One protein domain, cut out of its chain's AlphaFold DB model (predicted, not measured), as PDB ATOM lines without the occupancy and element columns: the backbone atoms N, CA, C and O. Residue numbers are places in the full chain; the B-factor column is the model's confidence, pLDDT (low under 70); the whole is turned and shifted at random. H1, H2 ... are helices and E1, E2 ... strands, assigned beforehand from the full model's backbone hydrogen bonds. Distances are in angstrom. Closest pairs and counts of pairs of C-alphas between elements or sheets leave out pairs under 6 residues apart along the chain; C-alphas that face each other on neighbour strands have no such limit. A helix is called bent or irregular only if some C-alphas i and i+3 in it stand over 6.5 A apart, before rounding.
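Overview. This is residues 26 to 177 of the 180 residues of an uncharacterized protein of Clostridium sp. CAG:768 (UniProt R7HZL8). What shape do these atoms make? One twisted sheet of eight strands curls round H2b, the second arm of the bent helix H2; H2a is on the same face of the sheet, and H1 covers part of the opposite face. Beyond E4 the sheet folds back, with E3 as the hinge, and the short strands E1 and E2 face E4 E8 E7 E6 E5. What is printed? The printed part has 152 residues, with two named helices and eight named strands in the order E1 E2 E3 E4 H1 E5 E6 E7 E8 H2; the sheet's order is E1 - E2 - E3 - E4 - E8 - E7 - E6 - E5, all antiparallel, and the class is mixed. It is compact, with a radius of gyration of the C-alphas of 15.0 A and spans of 46 by 32 by 27 A.

Along the chain. Where are the strands? E7, residues 115 to 125, is 31.7 A long from first to last C-alpha, E8, 131 to 141, 31.3 A, and E4, 62 to 69, 22.8 A. E6 is residues 103 to 108, 15.9 A, E5 94 to 98, 13.6 A, E3 47 to 51, 13.1 A, and E2 34 to 38, 13.4 A; E1, 28 to 31, 9.6 A, begins with C-alpha 28 at (331.429, 339.974, 274.316). Where are the helices? H1 is residues 75 to 89, 20.9 A. H2, residues 148 to 176, was assigned as one helix by its hydrogen bonds but is bent, with C-alphas 161 and 164 8.0 A apart; its arms are H2a, 148 to 161, 20.1 A, and H2b, 164 to 176, 19.9 A, irregular with C-alphas 172 and 175 6.9 A apart; H2b ends with C-alpha 176 at (342.543, 343.491, 274.201).

Arrangement. How are the strands joined? E5 E6 E7 E8 and E1 E2 E3 E4 are meanders, each strand the antiparallel neighbour of the one before. Within hydrogen-bond range are N 120 and O 136 of the hairpin E7 and E8, 2.9 A, and N 65 and O 135 of E4 and E8, 3.0 A. Where are the helices? H1 is on the sheet at a height of 7.3 A, along E7 at 10 degrees on the local plane, its Ala 79 and Val 104 of E6 having C-alphas 6.0 A apart, their closest. On the opposite face, the closest C-alphas of H2b and E7 are those of Met 167 and Thr 120, 6.2 A, and H2a is about perpendicular to H2b at 74 degrees. How regular are their backbones? Every O i to N i+4 pair is within hydrogen-bond range in H1 and H2a, and 7 of 9 are in H2b.

Size, cuts and confidence. How large is it? The two C-alphas farthest apart, those of Gly 128 and Gly 146, are 45.9 A apart. Is anything broken or uncertain? The printed part has no cut and no long link, and no printed residue is under 70 in pLDDT.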
ATOM      1  N   GLU A  26     333.347 345.881 276.955       85.12
ATOM      2  CA  GLU A  26     333.019 345.115 275.757       85.12
ATOM      3  C   GLU A  26     331.910 344.109 276.090       85.12
ATOM      4  O   GLU A  26     332.009 343.379 277.072       85.12
ATOM      5  N   ASN A  27     330.861 344.039 275.271       90.69
ATOM      6  CA  ASN A  27     329.702 343.190 275.565       90.69
ATOM      7  C   ASN A  27     329.988 341.696 275.350       90.69
ATOM      8  O   ASN A  27     329.222 340.848 275.810       90.69
ATOM      9  N   LYS A  28     331.057 341.359 274.615       94.62
ATOM     10  CA  LYS A  28     331.429 339.974 274.316       94.62
ATOM     11  C   LYS A  28     332.932 339.749 274.170       94.62
ATOM     12  O   LYS A  28     333.645 340.526 273.544       94.62
ATOM     13  N   ILE A  29     333.401 338.598 274.627       95.62
ATOM     14  CA  ILE A  29     334.796 338.171 274.501       95.62
ATOM     15  C   ILE A  29     334.852 336.910 273.653       95.62
ATOM     16  O   ILE A  29     334.104 335.964 273.887       95.62
ATOM     17  N   LYS A  30     335.755 336.879 272.669       95.94
ATOM     18  CA  LYS A  30     336.069 335.643 271.946       95.94
ATOM     19  C   LYS A  30     337.271 334.989 272.605       95.94
ATOM     20  O   LYS A  30     338.352 335.566 272.597       95.94
ATOM     21  N   PHE A  31     337.091 333.789 273.142       97.06
ATOM     22  CA  PHE A  31     338.144 333.070 273.849       97.06
ATOM     23  C   PHE A  31     338.037 331.571 273.570       97.06
ATOM     24  O   PHE A  31     336.965 330.991 273.685       97.06
ATOM     25  N   ASP A  32     339.148 330.951 273.171       95.25
ATOM     26  CA  ASP A  32     339.227 329.521 272.836       95.25
ATOM     27  C   ASP A  32     338.091 329.012 271.922       95.25
ATOM     28  O   ASP A  32     337.422 328.031 272.224       95.25
ATOM     29  N   LYS A  33     337.878 329.694 270.786       94.94
ATOM     30  CA  LYS A  33     336.818 329.436 269.781       94.94
ATOM     31  C   LYS A  33     335.385 329.730 270.238       94.94
ATOM     32  O   LYS A  33     334.513 329.824 269.379       94.94
ATOM     33  N   GLU A  34     335.165 329.963 271.525       96.94
ATOM     34  CA  GLU A  34     333.866 330.322 272.085       96.94
ATOM     35  C   GLU A  34     333.652 331.839 272.129       96.94
ATOM     36  O   GLU A  34     334.593 332.637 272.044       96.94
ATOM     37  N   THR A  35     332.387 332.243 272.249       97.38
ATOM     38  CA  THR A  35     331.993 333.635 272.502       97.38
ATOM     39  C   THR A  35     331.282 333.722 273.844       97.38
ATOM     40  O   THR A  35     330.237 333.107 274.034       97.38
ATOM     41  N   TYR A  36     331.848 334.516 274.745       97.88
ATOM     42  CA  TYR A  36     331.313 334.800 276.068       97.88
ATOM     43  C   TYR A  36     330.643 336.172 276.064       97.88
ATOM     44  O   TYR A  36     331.127 337.087 275.397       97.88
ATOM     45  N   TYR A  37     329.563 336.328 276.815       96.62
ATOM     46  CA  TYR A  37     328.740 337.530 276.883       96.62
ATOM     47  C   TYR A  37     328.797 338.126 278.283       96.62
ATOM     48  O   TYR A  37     328.752 337.393 279.272       96.62
ATOM     49  N   LEU A  38     328.899 339.452 278.356       95.00
ATOM     50  CA  LEU A  38     328.913 340.193 279.612       95.00
ATOM     51  C   LEU A  38     327.609 339.943 280.382       95.00
ATOM     52  O   LEU A  38     326.522 340.207 279.869       95.00
ATOM     53  N   SER A  39     327.726 339.427 281.603       93.56
ATOM     54  CA  SER A  39     326.583 339.015 282.431       93.56
ATOM     55  C   SER A  39     326.185 340.047 283.490       93.56
ATOM     56  O   SER A  39     325.055 340.034 283.970       93.56
ATOM     57  N   ASN A  40     327.094 340.956 283.844       91.56
ATOM     58  CA  ASN A  40     326.916 341.951 284.899       91.56
ATOM     59  C   ASN A  40     327.527 343.316 284.501       91.56
ATOM     60  O   ASN A  40     328.533 343.744 285.072       91.56
ATOM     61  N   PRO A  41     326.942 344.016 283.510       86.00
ATOM     62  CA  PRO A  41     327.490 345.274 282.998       86.00
ATOM     63  C   PRO A  41     327.591 346.381 284.056       86.00
ATOM     64  O   PRO A  41     328.525 347.178 284.013       86.00
ATOM     65  N   ASP A  42     326.698 346.379 285.046       84.31
ATOM     66  CA  ASP A  42     326.602 347.411 286.087       84.31
ATOM     67  C   ASP A  42     327.413 347.067 287.354       84.31
ATOM     68  O   ASP A  42     327.036 347.412 288.472       84.31
ATOM     69  N   SER A  43     328.520 346.331 287.208       81.25
ATOM     70  CA  SER A  43     329.340 345.895 288.344       81.25
ATOM     71  C   SER A  43     330.002 347.070 289.073       81.25
ATOM     72  O   SER A  43     331.005 347.621 288.615       81.25
ATOM     73  N   GLU A  44     329.499 347.402 290.265       80.00
ATOM     74  CA  GLU A  44     330.071 348.441 291.141       80.00
ATOM     75  C   GLU A  44     331.496 348.105 291.602       80.00
ATOM     76  O   GLU A  44     332.331 348.983 291.808       80.00
ATOM     77  N   THR A  45     331.795 346.811 291.723       80.38
ATOM     78  CA  THR A  45     333.110 346.301 292.147       80.38
ATOM     79  C   THR A  45     334.128 346.239 291.009       80.38
ATOM     80  O   THR A  45     335.220 345.706 291.201       80.38
ATOM     81  N   LYS A  46     333.771 346.737 289.813       85.19
ATOM     82  CA  LYS A  46     334.553 346.593 288.576       85.19
ATOM     83  C   LYS A  46     335.007 345.150 288.320       85.19
ATOM     84  O   LYS A  46     336.108 344.902 287.826       85.19
ATOM     85  N   ASN A  47     334.156 344.198 288.694       90.75
ATOM     86  CA  ASN A  47     334.349 342.778 288.460       90.75
ATOM     87  C   ASN A  47     333.334 342.302 287.423       90.75
ATOM     88  O   ASN A  47     332.147 342.205 287.732       90.75
ATOM     89  N   TYR A  48     333.792 342.029 286.210       94.06
ATOM     90  CA  TYR A  48     332.953 341.735 285.055       94.06
ATOM     91  C   TYR A  48     333.074 340.259 284.684       94.06
ATOM     92  O   TYR A  48     334.148 339.786 284.309       94.06
ATOM     93  N   ASP A  49     331.961 339.544 284.787       95.75
ATOM     94  CA  ASP A  49     331.821 338.132 284.465       95.75
ATOM     95  C   ASP A  49     331.238 337.973 283.057       95.75
ATOM     96  O   ASP A  49     330.195 338.538 282.711       95.75
ATOM     97  N   TYR A  50     331.900 337.147 282.257       97.44
ATOM     98  CA  TYR A  50     331.534 336.805 280.894       97.44
ATOM     99  C   TYR A  50     331.251 335.309 280.806       97.44
ATOM    100  O   TYR A  50     332.129 334.485 281.078       97.44
ATOM    101  N   LEU A  51     330.031 334.964 280.406       97.75
ATOM    102  CA  LEU A  51     329.506 333.597 280.426       97.75
ATOM    103  C   LEU A  51     329.127 333.140 279.020       97.75
ATOM    104  O   LEU A  51     328.933 333.969 278.127       97.75
ATOM    105  N   LEU A  52     329.027 331.829 278.798       97.19
ATOM    106  CA  LEU A  52     328.501 331.338 277.529       97.19
ATOM    107  C   LEU A  52     327.031 331.736 277.364       97.19
ATOM    108  O   LEU A  52     326.335 332.106 278.311       97.19
ATOM    109  N   LYS A  53     326.558 331.662 276.120       93.75
ATOM    110  CA  LYS A  53     325.145 331.870 275.826       93.75
ATOM    111  C   LYS A  53     324.302 330.898 276.661       93.75
ATOM    112  O   LYS A  53     324.644 329.726 276.762       93.75
ATOM    113  N   ASP A  54     323.205 331.402 277.219       91.81
ATOM    114  CA  ASP A  54     322.243 330.647 278.030       91.81
ATOM    115  C   ASP A  54     322.775 330.190 279.417       91.81
ATOM    116  O   ASP A  54     322.044 329.546 280.174       91.81
ATOM    117  N   GLU A  55     323.995 330.589 279.807       94.56
ATOM    118  CA  GLU A  55     324.537 330.418 281.164       94.56
ATOM    119  C   GLU A  55     324.339 331.673 282.037       94.56
ATOM    120  O   GLU A  55     324.224 332.801 281.554       94.56
ATOM    121  N   ASN A  56     324.318 331.479 283.355       92.69
ATOM    122  CA  ASN A  56     324.256 332.529 284.370       92.69
ATOM    123  C   ASN A  56     325.175 332.204 285.564       92.69
ATOM    124  O   ASN A  56     325.826 331.160 285.619       92.69
ATOM    125  N   ILE A  57     325.232 333.109 286.545       88.62
ATOM    126  CA  ILE A  57     326.127 333.001 287.709       88.62
ATOM    127  C   ILE A  57     325.953 331.688 288.503       88.62
ATOM    128  O   ILE A  57     326.903 331.220 289.133       88.62
ATOM    129  N   GLY A  58     324.760 331.084 288.460       89.50
ATOM    130  CA  GLY A  58     324.419 329.864 289.185       89.50
ATOM    131  C   GLY A  58     324.742 328.559 288.452       89.50
ATOM    132  O   GLY A  58     324.791 327.522 289.106       89.50
ATOM    133  N   ASN A  59     324.971 328.574 287.133       90.06
ATOM    134  CA  ASN A  59     325.056 327.342 286.329       90.06
ATOM    135  C   ASN A  59     326.115 327.360 285.207       90.06
ATOM    136  O   ASN A  59     325.971 326.646 284.217       90.06
ATOM    137  N   TRP A  60     327.159 328.177 285.331       97.12
ATOM    138  CA  TRP A  60     328.190 328.292 284.299       97.12
ATOM    139  C   TRP A  60     329.228 327.163 284.342       97.12
ATOM    140  O   TRP A  60     329.670 326.744 285.414       97.12
ATOM    141  N   HIS A  61     329.706 326.735 283.173       97.75
ATOM    142  CA  HIS A  61     330.758 325.714 283.044       97.75
ATOM    143  C   HIS A  61     332.112 326.305 282.702       97.75
ATOM    144  O   HIS A  61     333.152 325.762 283.081       97.75
ATOM    145  N   THR A  62     332.110 327.407 281.961       98.12
ATOM    146  CA  THR A  62     333.314 328.163 281.632       98.12
ATOM    147  C   THR A  62     333.044 329.641 281.788       98.12
ATOM    148  O   THR A  62     331.983 330.121 281.400       98.12
ATOM    149  N   LYS A  63     334.019 330.367 282.321       97.94
ATOM    150  CA  LYS A  63     333.874 331.792 282.591       97.94
ATOM    151  C   LYS A  63     335.140 332.543 282.230       97.94
ATOM    152  O   LYS A  63     336.239 332.078 282.528       97.94
ATOM    153  N   ILE A  64     334.967 333.720 281.639       98.31
ATOM    154  CA  ILE A  64     335.997 334.755 281.618       98.31
ATOM    155  C   ILE A  64     335.629 335.797 282.667       98.31
ATOM    156  O   ILE A  64     334.474 336.201 282.757       98.31
ATOM    157  N   GLN A  65     336.595 336.230 283.466       97.12
ATOM    158  CA  GLN A  65     336.388 337.317 284.417       97.12
ATOM    159  C   GLN A  65     337.482 338.367 284.258       97.12
ATOM    160  O   GLN A  65     338.669 338.029 284.187       97.12
ATOM    161  N   ILE A  66     337.062 339.631 284.226       95.94
ATOM    162  CA  ILE A  66     337.934 340.801 284.193       95.94
ATOM    163  C   ILE A  66     337.666 341.633 285.439       95.94
ATOM    164  O   ILE A  66     336.542 342.078 285.656       95.94
ATOM    165  N   THR A  67     338.693 341.856 286.252       94.62
ATOM    166  CA  THR A  67     338.580 342.641 287.486       94.62
ATOM    167  C   THR A  67     339.603 343.768 287.486       94.62
ATOM    168  O   THR A  67     340.781 343.510 287.242       94.62
ATOM    169  N   ASN A  68     339.174 344.994 287.784       93.06
ATOM    170  CA  ASN A  68     340.070 346.141 287.939       93.06
ATOM    171  C   ASN A  68     340.498 346.326 289.404       93.06
ATOM    172  O   ASN A  68     339.683 346.245 290.319       93.06
ATOM    173  N   PHE A  69     341.779 346.617 289.610       94.31
ATOM    174  CA  PHE A  69     342.409 346.849 290.905       94.31
ATOM    175  C   PHE A  69     343.167 348.187 290.874       94.31
ATOM    176  O   PHE A  69     344.362 348.210 290.564       94.31
ATOM    177  N   PRO A  70     342.506 349.314 291.194       92.19
ATOM    178  CA  PRO A  70     343.063 350.657 290.993       92.19
ATOM    179  C   PRO A  70     344.237 351.003 291.923       92.19
ATOM    180  O   PRO A  70     344.957 351.973 291.671       92.19
ATOM    181  N   ASP A  71     344.421 350.232 292.995       93.62
ATOM    182  CA  ASP A  71     345.436 350.478 294.024       93.62
ATOM    183  C   ASP A  71     346.624 349.513 293.952       93.62
ATOM    184  O   ASP A  71     347.631 349.726 294.624       93.62
ATOM    185  N   LEU A  72     346.546 348.483 293.104       95.25
ATOM    186  CA  LEU A  72     347.677 347.599 292.837       95.25
ATOM    187  C   LEU A  72     348.549 348.196 291.737       95.25
ATOM    188  O   LEU A  72     348.037 348.769 290.781       95.25
ATOM    189  N   THR A  73     349.866 348.054 291.844       95.00
ATOM    190  CA  THR A  73     350.813 348.647 290.881       95.00
ATOM    191  C   THR A  73     351.828 347.653 290.336       95.00
ATOM    192  O   THR A  73     352.337 347.862 289.237       95.00
ATOM    193  N   ASN A  74     352.098 346.564 291.062       96.00
ATOM    194  CA  ASN A  74     353.033 345.527 290.648       96.00
ATOM    195  C   ASN A  74     352.291 344.224 290.281       96.00
ATOM    196  O   ASN A  74     351.771 343.551 291.177       96.00
ATOM    197  N   PRO A  75     352.237 343.849 288.988       95.94
ATOM    198  CA  PRO A  75     351.601 342.613 288.531       95.94
ATOM    199  C   PRO A  75     352.165 341.330 289.151       95.94
ATOM    200  O   PRO A  75     351.395 340.413 289.443       95.94
ATOM    201  N   THR A  76     353.478 341.259 289.383       96.38
ATOM    202  CA  THR A  76     354.117 340.040 289.898       96.38
ATOM    203  C   THR A  76     353.759 339.825 291.366       96.38
ATOM    204  O   THR A  76     353.391 338.718 291.759       96.38
ATOM    205  N   ASP A  77     353.782 340.902 292.155       96.00
ATOM    206  CA  ASP A  77     353.383 340.880 293.565       96.00
ATOM    207  C   ASP A  77     351.888 340.581 293.704       96.00
ATOM    208  O   ASP A  77     351.498 339.763 294.535       96.00
ATOM    209  N   ALA A  78     351.050 341.177 292.848       96.62
ATOM    210  CA  ALA A  78     349.612 340.921 292.834       96.62
ATOM    211  C   ALA A  78     349.291 339.447 292.533       96.62
ATOM    212  O   ALA A  78     348.435 338.853 293.190       96.62
ATOM    213  N   ALA A  79     350.002 338.832 291.583       96.75
ATOM    214  CA  ALA A  79     349.862 337.410 291.286       96.75
ATOM    215  C   ALA A  79     350.290 336.530 292.476       96.75
ATOM    216  O   ALA A  79     349.571 335.597 292.839       96.75
ATOM    217  N   ALA A  80     351.421 336.839 293.117       95.31
ATOM    218  CA  ALA A  80     351.893 336.106 294.294       95.31
ATOM    219  C   ALA A  80     350.921 336.231 295.481       95.31
ATOM    220  O   ALA A  80     350.556 335.227 296.091       95.31
ATOM    221  N   GLN A  81     350.433 337.441 295.766       95.88
ATOM    222  CA  GLN A  81     349.438 337.675 296.811       95.88
ATOM    223  C   GLN A  81     348.144 336.909 296.531       95.88
ATOM    224  O   GLN A  81     347.626 336.222 297.410       95.88
ATOM    225  N   TYR A  82     347.640 336.968 295.297       96.19
ATOM    226  CA  TYR A  82     346.419 336.259 294.932       96.19
ATOM    227  C   TYR A  82     346.557 334.741 295.101       96.19
ATOM    228  O   TYR A  82     345.634 334.076 295.571       96.19
ATOM    229  N   ALA A  83     347.728 334.189 294.779       96.12
ATOM    230  CA  ALA A  83     348.027 332.784 295.011       96.12
ATOM    231  C   ALA A  83     347.974 332.405 296.500       96.12
ATOM    232  O   ALA A  83     347.377 331.382 296.842       96.12
ATOM    233  N   HIS A  84     348.533 333.243 297.380       95.19
ATOM    234  CA  HIS A  84     348.432 333.051 298.828       95.19
ATOM    235  C   HIS A  84     346.977 333.080 299.305       95.19
ATOM    236  O   HIS A  84     346.547 332.165 300.005       95.19
ATOM    237  N   GLU A  85     346.184 334.052 298.850       95.75
ATOM    238  CA  GLU A  85     344.767 334.142 299.217       95.75
ATOM    239  C   GLU A  85     343.968 332.894 298.816       95.75
ATOM    240  O   GLU A  85     343.070 332.474 299.546       95.75
ATOM    241  N   ILE A  86     344.264 332.290 297.660       96.38
ATOM    242  CA  ILE A  86     343.598 331.055 297.218       96.38
ATOM    243  C   ILE A  86     343.919 329.901 298.174       96.38
ATOM    244  O   ILE A  86     343.014 329.158 298.558       96.38
ATOM    245  N   GLN A  87     345.185 329.757 298.574       93.94
ATOM    246  CA  GLN A  87     345.604 328.704 299.502       93.94
ATOM    247  C   GLN A  87     344.998 328.885 300.899       93.94
ATOM    248  O   GLN A  87     344.643 327.897 301.542       93.94
ATOM    249  N   GLU A  88     344.844 330.130 301.356       94.81
ATOM    250  CA  GLU A  88     344.187 330.440 302.630       94.81
ATOM    251  C   GLU A  88     342.682 330.145 302.594       94.81
ATOM    252  O   GLU A  88     342.144 329.557 303.535       94.81
ATOM    253  N   LYS A  89     342.004 330.521 301.501       94.56
ATOM    254  CA  LYS A  89     340.552 330.343 301.328       94.56
ATOM    255  C   LYS A  89     340.163 328.878 301.124       94.56
ATOM    256  O   LYS A  89     339.146 328.444 301.663       94.56
ATOM    257  N   THR A  90     340.966 328.109 300.389       94.88
ATOM    258  CA  THR A  90     340.658 326.711 300.060       94.88
ATOM    259  C   THR A  90     341.798 325.785 300.469       94.88
ATOM    260  O   THR A  90     342.756 325.556 299.726       94.88
ATOM    261  N   LYS A  91     341.652 325.157 301.642       90.75
ATOM    262  CA  LYS A  91     342.567 324.098 302.089       90.75
ATOM    263  C   LYS A  91     342.568 322.941 301.084       90.75
ATOM    264  O   LYS A  91     341.535 322.320 300.845       90.75
ATOM    265  N   GLY A  92     343.740 322.632 300.533       90.62
ATOM    266  CA  GLY A  92     343.912 321.588 299.520       90.62
ATOM    267  C   GLY A  92     343.791 322.073 298.072       90.62
ATOM    268  O   GLY A  92     343.826 321.242 297.167       90.62
ATOM    269  N   ALA A  93     343.676 323.385 297.836       94.62
ATOM    270  CA  ALA A  93     343.866 323.941 296.503       94.62
ATOM    271  C   ALA A  93     345.290 323.668 295.994       94.62
ATOM    272  O   ALA A  93     346.267 323.766 296.739       94.62
ATOM    273  N   SER A  94     345.407 323.359 294.704       94.69
ATOM    274  CA  SER A  94     346.696 323.285 294.016       94.69
ATOM    275  C   SER A  94     346.937 324.620 293.335       94.69
ATOM    276  O   SER A  94     346.136 325.010 292.490       94.69
ATOM    277  N   VAL A  95     348.015 325.319 293.684       95.31
ATOM    278  CA  VAL A  95     348.299 326.672 293.186       95.31
ATOM    279  C   VAL A  95     349.721 326.729 292.643       95.31
ATOM    280  O   VAL A  95     350.661 326.297 293.305       95.31
ATOM    281  N   LEU A  96     349.866 327.264 291.433       93.44
ATOM    282  CA  LEU A  96     351.132 327.494 290.749       93.44
ATOM    283  C   LEU A  96     351.238 328.974 290.381       93.44
ATOM    284  O   LEU A  96     350.338 329.534 289.752       93.44
ATOM    285  N   VAL A  97     352.355 329.594 290.757       93.50
ATOM    286  CA  VAL A  97     352.658 330.997 290.449       93.50
ATOM    287  C   VAL A  97     353.770 331.049 289.417       93.50
ATOM    288  O   VAL A  97     354.805 330.406 289.579       93.50
ATOM    289  N   TYR A  98     353.562 331.847 288.376       91.75
ATOM    290  CA  TYR A  98     354.551 332.156 287.350       91.75
ATOM    291  C   TYR A  98     354.881 333.646 287.469       91.75
ATOM    292  O   TYR A  98     354.284 334.462 286.762       91.75
ATOM    293  N   PRO A  99     355.765 334.017 288.415       80.62
ATOM    294  CA  PRO A  99     355.941 335.402 288.844       80.62
ATOM    295  C   PRO A  99     356.385 336.305 287.694       80.62
ATOM    296  O   PRO A  99     355.748 337.326 287.467       80.62
ATOM    297  N   ASP A 100     357.360 335.882 286.885       87.56
ATOM    298  CA  ASP A 100     357.854 336.667 285.741       87.56
ATOM    299  C   ASP A 100     356.788 336.903 284.659       87.56
ATOM    300  O   ASP A 100     356.884 337.844 283.874       87.56
ATOM    301  N   ALA A 101     355.754 336.058 284.621       91.69
ATOM    302  CA  ALA A 101     354.625 336.203 283.710       91.69
ATOM    303  C   ALA A 101     353.418 336.897 284.362       91.69
ATOM    304  O   ALA A 101     352.453 337.199 283.668       91.69
ATOM    305  N   SER A 102     353.450 337.155 285.676       96.94
ATOM    306  CA  SER A 102     352.304 337.655 286.456       96.94
ATOM    307  C   SER A 102     351.060 336.766 286.336       96.94
ATOM    308  O   SER A 102     349.927 337.254 286.324       96.94
ATOM    309  N   ILE A 103     351.275 335.449 286.220       97.25
ATOM    310  CA  ILE A 103     350.217 334.451 286.033       97.25
ATOM    311  C   ILE A 103     350.081 333.579 287.277       97.25
ATOM    312  O   ILE A 103     351.071 333.145 287.866       97.25
ATOM    313  N   VAL A 104     348.838 333.246 287.612       97.31
ATOM    314  CA  VAL A 104     348.492 332.199 288.576       97.31
ATOM    315  C   VAL A 104     347.674 331.132 287.856       97.31
ATOM    316  O   VAL A 104     346.701 331.453 287.176       97.31
ATOM    317  N   GLY A 105     348.062 329.868 287.989       97.06
ATOM    318  CA  GLY A 105     347.270 328.707 287.579       97.06
ATOM    319  C   GLY A 105     346.872 327.915 288.815       97.06
ATOM    320  O   GLY A 105     347.713 327.688 289.684       97.06
ATOM    321  N   TYR A 106     345.608 327.522 288.945       97.38
ATOM    322  CA  TYR A 106     345.164 326.828 290.149       97.38
ATOM    323  C   TYR A 106     343.947 325.926 289.949       97.38
ATOM    324  O   TYR A 106     343.140 326.107 289.041       97.38
ATOM    325  N   LEU A 107     343.827 324.947 290.843       98.06
ATOM    326  CA  LEU A 107     342.651 324.106 291.029       98.06
ATOM    327  C   LEU A 107     342.069 324.375 292.415       98.06
ATOM    328  O   LEU A 107     342.777 324.264 293.416       98.06
ATOM    329  N   THR A 108     340.781 324.698 292.464       97.69
ATOM    330  CA  THR A 108     340.036 324.951 293.704       97.69
ATOM    331  C   THR A 108     338.687 324.232 293.691       97.69
ATOM    332  O   THR A 108     338.307 323.601 292.703       97.69
ATOM    333  N   PHE A 109     337.978 324.276 294.814       97.62
ATOM    334  CA  PHE A 109     336.653 323.692 294.996       97.62
ATOM    335  C   PHE A 109     335.950 324.358 296.193       97.62
ATOM    336  O   PHE A 109     336.620 324.780 297.141       97.62
ATOM    337  N   PRO A 110     334.610 324.455 296.179       95.69
ATOM    338  CA  PRO A 110     333.829 324.850 297.344       95.69
ATOM    339  C   PRO A 110     333.857 323.750 298.414       95.69
ATOM    340  O   PRO A 110     334.128 322.583 298.130       95.69
ATOM    341  N   GLU A 111     333.518 324.099 299.654       94.50
ATOM    342  CA  GLU A 111     333.540 323.173 300.796       94.50
ATOM    343  C   GLU A 111     332.675 321.917 300.573       94.50
ATOM    344  O   GLU A 111     333.109 320.793 300.861       94.50
ATOM    345  N   ASN A 112     331.490 322.100 299.972       95.31
ATOM    346  CA  ASN A 112     330.557 321.027 299.613       95.31
ATOM    347  C   ASN A 112     331.045 320.151 298.438       95.31
ATOM    348  O   ASN A 112     330.458 319.101 298.177       95.31
ATOM    349  N   LYS A 113     332.118 320.566 297.743       96.06
ATOM    350  CA  LYS A 113     332.702 319.913 296.560       96.06
ATOM    351  C   LYS A 113     331.669 319.633 295.465       96.06
ATOM    352  O   LYS A 113     331.732 318.613 294.775       96.06
ATOM    353  N   GLU A 114     330.704 320.532 295.304       97.19
ATOM    354  CA  GLU A 114     329.711 320.463 294.229       97.19
ATOM    355  C   GLU A 114     330.364 320.507 292.841       97.19
ATOM    356  O   GLU A 114     329.877 319.877 291.906       97.19
ATOM    357  N   TYR A 115     331.513 321.172 292.724       98.00
ATOM    358  CA  TYR A 115     332.354 321.163 291.537       98.00
ATOM    359  C   TYR A 115     333.837 321.232 291.910       98.00
ATOM    360  O   TYR A 115     334.200 321.586 293.030       98.00
ATOM    361  N   TYR A 116     334.695 320.932 290.943       98.44
ATOM    362  CA  TYR A 116     336.108 321.307 290.959       98.44
ATOM    363  C   TYR A 116     336.345 322.332 289.859       98.44
ATOM    364  O   TYR A 116     335.709 322.267 288.809       98.44
ATOM    365  N   GLU A 117     337.228 323.292 290.096       98.44
ATOM    366  CA  GLU A 117     337.397 324.443 289.217       98.44
ATOM    367  C   GLU A 117     338.863 324.638 288.846       98.44
ATOM    368  O   GLU A 117     339.703 324.929 289.701       98.44
ATOM    369  N   TYR A 118     339.157 324.477 287.559       98.62
ATOM    370  CA  TYR A 118     340.417 324.903 286.966       98.62
ATOM    371  C   TYR A 118     340.363 326.396 286.689       98.62
ATOM    372  O   TYR A 118     339.389 326.882 286.119       98.62
ATOM    373  N   ASN A 119     341.439 327.096 287.019       98.50
ATOM    374  CA  ASN A 119     341.569 328.521 286.809       98.50
ATOM    375  C   ASN A 119     342.957 328.886 286.291       98.50
ATOM    376  O   ASN A 119     343.971 328.321 286.704       98.50
ATOM    377  N   THR A 120     343.008 329.916 285.454       98.31
ATOM    378  CA  THR A 120     344.229 330.677 285.203       98.31
ATOM    379  C   THR A 120     343.910 332.162 285.128       98.31
ATOM    380  O   THR A 120     342.883 332.559 284.579       98.31
ATOM    381  N   ALA A 121     344.773 332.986 285.709       98.12
ATOM    382  CA  ALA A 121     344.616 334.428 285.755       98.12
ATOM    383  C   ALA A 121     345.946 335.116 285.463       98.12
ATOM    384  O   ALA A 121     346.979 334.676 285.960       98.12
ATOM    385  N   VAL A 122     345.902 336.205 284.701       98.25
ATOM    386  CA  VAL A 122     347.049 337.076 284.433       98.25
ATOM    387  C   VAL A 122     346.752 338.484 284.934       98.25
ATOM    388  O   VAL A 122     345.659 339.008 284.704       98.25
ATOM    389  N   TYR A 123     347.722 339.085 285.618       97.62
ATOM    390  CA  TYR A 123     347.702 340.501 285.968       97.62
ATOM    391  C   TYR A 123     348.456 341.312 284.915       97.62
ATOM    392  O   TYR A 123     349.553 340.951 284.496       97.62
ATOM    393  N   GLN A 124     347.876 342.435 284.506       95.06
ATOM    394  CA  GLN A 124     348.493 343.387 283.585       95.06
ATOM    395  C   GLN A 124     348.194 344.817 284.028       95.06
ATOM    396  O   GLN A 124     347.222 345.067 284.734       95.06
ATOM    397  N   THR A 125     348.988 345.779 283.570       93.88
ATOM    398  CA  THR A 125     348.669 347.202 283.748       93.88
ATOM    399  C   THR A 125     347.340 347.529 283.064       93.88
ATOM    400  O   THR A 125     347.189 347.234 281.862       93.88
ATOM    401  N   SER A 126     346.423 348.162 283.796       91.12
ATOM    402  CA  SER A 126     345.158 348.655 283.240       91.12
ATOM    403  C   SER A 126     345.406 349.786 282.230       91.12
ATOM    404  O   SER A 126     346.550 350.191 281.989       91.12
ATOM    405  N   LYS A 127     344.355 350.263 281.552       85.56
ATOM    406  CA  LYS A 127     344.470 351.463 280.697       85.56
ATOM    407  C   LYS A 127     344.590 352.737 281.524       85.56
ATOM    408  O   LYS A 127     345.331 353.640 281.142       85.56
ATOM    409  N   GLY A 128     343.834 352.795 282.616       83.00
ATOM    410  CA  GLY A 128     343.824 353.905 283.551       83.00
ATOM    411  C   GLY A 128     344.832 353.700 284.675       83.00
ATOM    412  O   GLY A 128     346.046 353.674 284.468       83.00
ATOM    413  N   LYS A 129     344.309 353.602 285.898       85.75
ATOM    414  CA  LYS A 129     345.110 353.416 287.107       85.75
ATOM    415  C   LYS A 129     345.083 351.953 287.547       85.75
ATOM    416  O   LYS A 129     344.035 351.306 287.535       85.75
ATOM    417  N   GLY A 130     346.235 351.471 287.987       94.25
ATOM    418  CA  GLY A 130     346.386 350.190 288.657       94.25
ATOM    419  C   GLY A 130     346.516 348.996 287.712       94.25
ATOM    420  O   GLY A 130     347.162 349.089 286.665       94.25
ATOM    421  N   LEU A 131     345.933 347.862 288.099       95.94
ATOM    422  CA  LEU A 131     346.036 346.598 287.368       95.94
ATOM    423  C   LEU A 131     344.671 346.055 286.961       95.94
ATOM    424  O   LEU A 131     343.695 346.219 287.683       95.94
ATOM    425  N   ASP A 132     344.641 345.311 285.863       95.62
ATOM    426  CA  ASP A 132     343.531 344.429 285.520       95.62
ATOM    427  C   ASP A 132     343.957 342.974 285.704       95.62
ATOM    428  O   ASP A 132     345.056 342.582 285.299       95.62
ATOM    429  N   ARG A 133     343.061 342.156 286.258       97.06
ATOM    430  CA  ARG A 133     343.163 340.698 286.211       97.06
ATOM    431  C   ARG A 133     342.228 340.168 285.144       97.06
ATOM    432  O   ARG A 133     341.019 340.335 285.262       97.06
ATOM    433  N   PHE A 134     342.781 339.470 284.161       97.62
ATOM    434  CA  PHE A 134     342.015 338.702 283.186       97.62
ATOM    435  C   PHE A 134     342.130 337.221 283.531       97.62
ATOM    436  O   PHE A 134     343.237 336.708 283.699       97.62
ATOM    437  N   SER A 135     341.005 336.524 283.643       98.12
ATOM    438  CA  SER A 135     340.983 335.132 284.087       98.12
ATOM    439  C   SER A 135     340.060 334.260 283.258       98.12
ATOM    440  O   SER A 135     339.045 334.726 282.747       98.12
ATOM    441  N   TYR A 136     340.437 332.990 283.146       98.62
ATOM    442  CA  TYR A 136     339.629 331.915 282.595       98.62
ATOM    443  C   TYR A 136     339.420 330.849 283.664       98.62
ATOM    444  O   TYR A 136     340.383 330.412 284.298       98.62
ATOM    445  N   ALA A 137     338.176 330.409 283.808       98.44
ATOM    446  CA  ALA A 137     337.777 329.352 284.718       98.44
ATOM    447  C   ALA A 137     336.990 328.264 283.985       98.44
ATOM    448  O   ALA A 137     336.221 328.551 283.061       98.44
ATOM    449  N   LYS A 138     337.137 327.018 284.437       98.62
ATOM    450  CA  LYS A 138     336.328 325.879 284.004       98.62
ATOM    451  C   LYS A 138     335.917 325.021 285.193       98.62
ATOM    452  O   LYS A 138     336.777 324.530 285.923       98.62
ATOM    453  N   ARG A 139     334.612 324.788 285.328       98.56
ATOM    454  CA  ARG A 139     334.022 323.911 286.340       98.56
ATOM    455  C   ARG A 139     333.811 322.494 285.822       98.56
ATOM    456  O   ARG A 139     333.526 322.264 284.647       98.56
ATOM    457  N   PHE A 140     333.945 321.558 286.750       98.50
ATOM    458  CA  PHE A 140     333.691 320.133 286.604       98.50
ATOM    459  C   PHE A 140     332.703 319.749 287.700       98.50
ATOM    460  O   PHE A 140     333.106 319.561 288.850       98.50
ATOM    461  N   TYR A 141     331.413 319.711 287.371       98.19
ATOM    462  CA  TYR A 141     330.355 319.475 288.347       98.19
ATOM    463  C   TYR A 141     330.284 318.002 288.754       98.19
ATOM    464  O   TYR A 141     330.228 317.093 287.925       98.19
ATOM    465  N   SER A 142     330.248 317.764 290.063       98.12
ATOM    466  CA  SER A 142     330.132 316.430 290.656       98.12
ATOM    467  C   SER A 142     328.815 315.749 290.274       98.12
ATOM    468  O   SER A 142     328.794 314.537 290.069       98.12
ATOM    469  N   SER A 143     327.730 316.517 290.139       97.06
ATOM    470  CA  SER A 143     326.411 316.035 289.706       97.06
ATOM    471  C   SER A 143     326.394 315.517 288.264       97.06
ATOM    472  O   SER A 143     325.608 314.631 287.945       97.06
ATOM    473  N   GLU A 144     327.272 316.032 287.404       97.69
ATOM    474  CA  GLU A 144     327.320 315.704 285.973       97.69
ATOM    475  C   GLU A 144     328.319 314.589 285.656       97.69
ATOM    476  O   GLU A 144     328.190 313.891 284.652       97.69
ATOM    477  N   LEU A 145     329.329 314.420 286.511       96.88
ATOM    478  CA  LEU A 145     330.470 313.537 286.265       96.88
ATOM    479  C   LEU A 145     330.441 312.248 287.091       96.88
ATOM    480  O   LEU A 145     331.433 311.529 287.123       96.88
ATOM    481  N   GLY A 146     329.319 311.925 287.737       94.50
ATOM    482  CA  GLY A 146     329.174 310.683 288.508       94.50
ATOM    483  C   GLY A 146     329.764 310.745 289.921       94.50
ATOM    484  O   GLY A 146     330.053 309.707 290.512       94.50
ATOM    485  N   GLY A 147     329.931 311.948 290.478       97.81
ATOM    486  CA  GLY A 147     330.355 312.180 291.855       97.81
ATOM    487  C   GLY A 147     331.650 312.980 291.993       97.81
ATOM    488  O   GLY A 147     332.332 313.317 291.025       97.81
ATOM    489  N   GLN A 148     331.998 313.281 293.247       97.94
ATOM    490  CA  GLN A 148     333.132 314.149 293.593       97.94
ATOM    491  C   GLN A 148     334.483 313.593 293.128       97.94
ATOM    492  O   GLN A 148     335.373 314.359 292.766       97.94
ATOM    493  N   GLU A 149     334.663 312.272 293.156       97.50
ATOM    494  CA  GLU A 149     335.935 311.654 292.780       97.50
ATOM    495  C   GLU A 149     336.226 311.815 291.286       97.50
ATOM    496  O   GLU A 149     337.330 312.216 290.911       97.50
ATOM    497  N   GLU A 150     335.233 311.552 290.442       98.31
ATOM    498  CA  GLU A 150     335.373 311.659 288.992       98.31
ATOM    499  C   GLU A 150     335.479 313.115 288.543       98.31
ATOM    500  O   GLU A 150     336.343 313.439 287.728       98.31
ATOM    501  N   ALA A 151     334.710 314.030 289.144       98.62
ATOM    502  CA  ALA A 151     334.865 315.461 288.889       98.62
ATOM    503  C   ALA A 151     336.284 315.960 289.207       98.62
ATOM    504  O   ALA A 151     336.894 316.660 288.395       98.62
ATOM    505  N   ARG A 152     336.852 315.529 290.342       98.12
ATOM    506  CA  ARG A 152     338.238 315.841 290.713       98.12
ATOM    507  C   ARG A 152     339.238 315.307 289.689       98.12
ATOM    508  O   ARG A 152     340.108 316.057 289.256       98.12
ATOM    509  N   LYS A 153     339.120 314.031 289.298       98.31
ATOM    510  CA  LYS A 153     340.006 313.408 288.295       98.31
ATOM    511  C   LYS A 153     339.948 314.163 286.971       98.31
ATOM    512  O   LYS A 153     340.986 314.508 286.423       98.31
ATOM    513  N   LYS A 154     338.747 314.500 286.490       98.50
ATOM    514  CA  LYS A 154     338.566 315.265 285.247       98.50
ATOM    515  C   LYS A 154     339.177 316.661 285.321       98.50
ATOM    516  O   LYS A 154     339.778 317.096 284.339       98.50
ATOM    517  N   ALA A 155     339.059 317.343 286.459       98.38
ATOM    518  CA  ALA A 155     339.674 318.651 286.654       98.38
ATOM    519  C   ALA A 155     341.212 318.575 286.629       98.38
ATOM    520  O   ALA A 155     341.851 319.398 285.972       98.38
ATOM    521  N   ILE A 156     341.797 317.560 287.278       98.06
ATOM    522  CA  ILE A 156     343.246 317.301 287.262       98.06
ATOM    523  C   ILE A 156     343.716 316.973 285.840       98.06
ATOM    524  O   ILE A 156     344.582 317.671 285.316       98.06
ATOM    525  N   ASP A 157     343.086 316.000 285.178       98.44
ATOM    526  CA  ASP A 157     343.406 315.608 283.800       98.44
ATOM    527  C   ASP A 157     343.356 316.803 282.841       98.44
ATOM    528  O   ASP A 157     344.162 316.925 281.915       98.44
ATOM    529  N   PHE A 158     342.362 317.677 283.021       98.38
ATOM    530  CA  PHE A 158     342.221 318.871 282.205       98.38
ATOM    531  C   PHE A 158     343.357 319.858 282.456       98.38
ATOM    532  O   PHE A 158     343.925 320.360 281.483       98.38
ATOM    533  N   ALA A 159     343.688 320.121 283.723       97.25
ATOM    534  CA  ALA A 159     344.783 321.005 284.097       97.25
ATOM    535  C   ALA A 159     346.113 320.494 283.524       97.25
ATOM    536  O   ALA A 159     346.797 321.235 282.823       97.25
ATOM    537  N   GLU A 160     346.437 319.214 283.707       96.06
ATOM    538  CA  GLU A 160     347.675 318.615 283.193       96.06
ATOM    539  C   GLU A 160     347.810 318.755 281.671       96.06
ATOM    540  O   GLU A 160     348.878 319.093 281.160       96.06
ATOM    541  N   LYS A 161     346.714 318.548 280.933       97.38
ATOM    542  CA  LYS A 161     346.720 318.603 279.463       97.38
ATOM    543  C   LYS A 161     346.689 320.023 278.904       97.38
ATOM    544  O   LYS A 161     347.198 320.248 277.808       97.38
ATOM    545  N   ASN A 162     346.060 320.971 279.605       97.12
ATOM    546  CA  ASN A 162     345.702 322.266 279.021       97.12
ATOM    547  C   ASN A 162     346.284 323.488 279.741       97.12
ATOM    548  O   ASN A 162     346.119 324.591 279.220       97.12
ATOM    549  N   ASN A 163     346.973 323.339 280.876       94.69
ATOM    550  CA  ASN A 163     347.443 324.486 281.664       94.69
ATOM    551  C   ASN A 163     348.269 325.468 280.821       94.69
ATOM    552  O   ASN A 163     347.921 326.642 280.706       94.69
ATOM    553  N   LYS A 164     349.288 324.965 280.111       95.12
ATOM    554  CA  LYS A 164     350.119 325.786 279.218       95.12
ATOM    555  C   LYS A 164     349.289 326.522 278.157       95.12
ATOM    556  O   LYS A 164     349.458 327.725 277.980       95.12
ATOM    557  N   LYS A 165     348.360 325.820 277.498       97.19
ATOM    558  CA  LYS A 165     347.478 326.396 276.469       97.19
ATOM    559  C   LYS A 165     346.690 327.582 277.030       97.19
ATOM    560  O   LYS A 165     346.656 328.640 276.409       97.19
ATOM    561  N   TYR A 166     346.035 327.416 278.179       97.88
ATOM    562  CA  TYR A 166     345.184 328.476 278.719       97.88
ATOM    563  C   TYR A 166     345.980 329.630 279.322       97.88
ATOM    564  O   TYR A 166     345.538 330.763 279.175       97.88
ATOM    565  N   MET A 167     347.160 329.380 279.899       96.38
ATOM    566  CA  MET A 167     348.081 330.449 280.307       96.38
ATOM    567  C   MET A 167     348.500 331.322 279.114       96.38
ATOM    568  O   MET A 167     348.460 332.551 279.186       96.38
ATOM    569  N   GLU A 168     348.862 330.698 277.991       96.56
ATOM    570  CA  GLU A 168     349.201 331.413 276.755       96.56
ATOM    571  C   GLU A 168     347.996 332.194 276.209       96.56
ATOM    572  O   GLU A 168     348.139 333.344 275.790       96.56
ATOM    573  N   LEU A 169     346.797 331.603 276.250       97.38
ATOM    574  CA  LEU A 169     345.576 332.263 275.793       97.38
ATOM    575  C   LEU A 169     345.207 333.474 276.652       97.38
ATOM    576  O   LEU A 169     344.952 334.532 276.083       97.38
ATOM    577  N   VAL A 170     345.203 333.373 277.988       97.25
ATOM    578  CA  VAL A 170     344.889 334.543 278.832       97.25
ATOM    579  C   VAL A 170     345.912 335.652 278.636       97.25
ATOM    580  O   VAL A 170     345.526 336.806 278.493       97.25
ATOM    581  N   THR A 171     347.194 335.313 278.499       95.94
ATOM    582  CA  THR A 171     348.259 336.294 278.234       95.94
ATOM    583  C   THR A 171     348.069 336.995 276.890       95.94
ATOM    584  O   THR A 171     348.241 338.206 276.778       95.94
ATOM    585  N   LYS A 172     347.690 336.242 275.853       96.44
ATOM    586  CA  LYS A 172     347.461 336.774 274.506       96.44
ATOM    587  C   LYS A 172     346.204 337.643 274.419       96.44
ATOM    588  O   LYS A 172     346.182 338.613 273.660       96.44
ATOM    589  N   GLU A 173     345.142 337.264 275.121       95.88
ATOM    590  CA  GLU A 173     343.836 337.916 275.010       95.88
ATOM    591  C   GLU A 173     343.686 339.107 275.965       95.88
ATOM    592  O   GLU A 173     343.086 340.109 275.573       95.88
ATOM    593  N   ALA A 174     344.285 339.063 277.161       94.69
ATOM    594  CA  ALA A 174     344.148 340.108 278.177       94.69
ATOM    595  C   ALA A 174     344.412 341.542 277.664       94.69
ATOM    596  O   ALA A 174     343.592 342.420 277.954       94.69
ATOM    597  N   PRO A 175     345.449 341.829 276.845       93.12
ATOM    598  CA  PRO A 175     345.723 343.193 276.385       93.12
ATOM    599  C   PRO A 175     344.599 343.830 275.558       93.12
ATOM    600  O   PRO A 175     344.564 345.053 275.421       93.12
ATOM    601  N   LYS A 176     343.680 343.023 275.007       92.44
ATOM    602  CA  LYS A 176     342.543 343.491 274.201       92.44
ATOM    603  C   LYS A 176     341.383 344.011 275.056       92.44
ATOM    604  O   LYS A 176     340.579 344.789 274.552       92.44
ATOM    605  N   TYR A 177     341.305 343.606 276.325       88.44
ATOM    606  CA  TYR A 177     340.129 343.783 277.184       88.44
ATOM    607  C   TYR A 177     340.458 344.511 278.496       88.44
ATOM    608  O   TYR A 177     340.100 344.064 279.581       88.44
TER     609      TYR A 177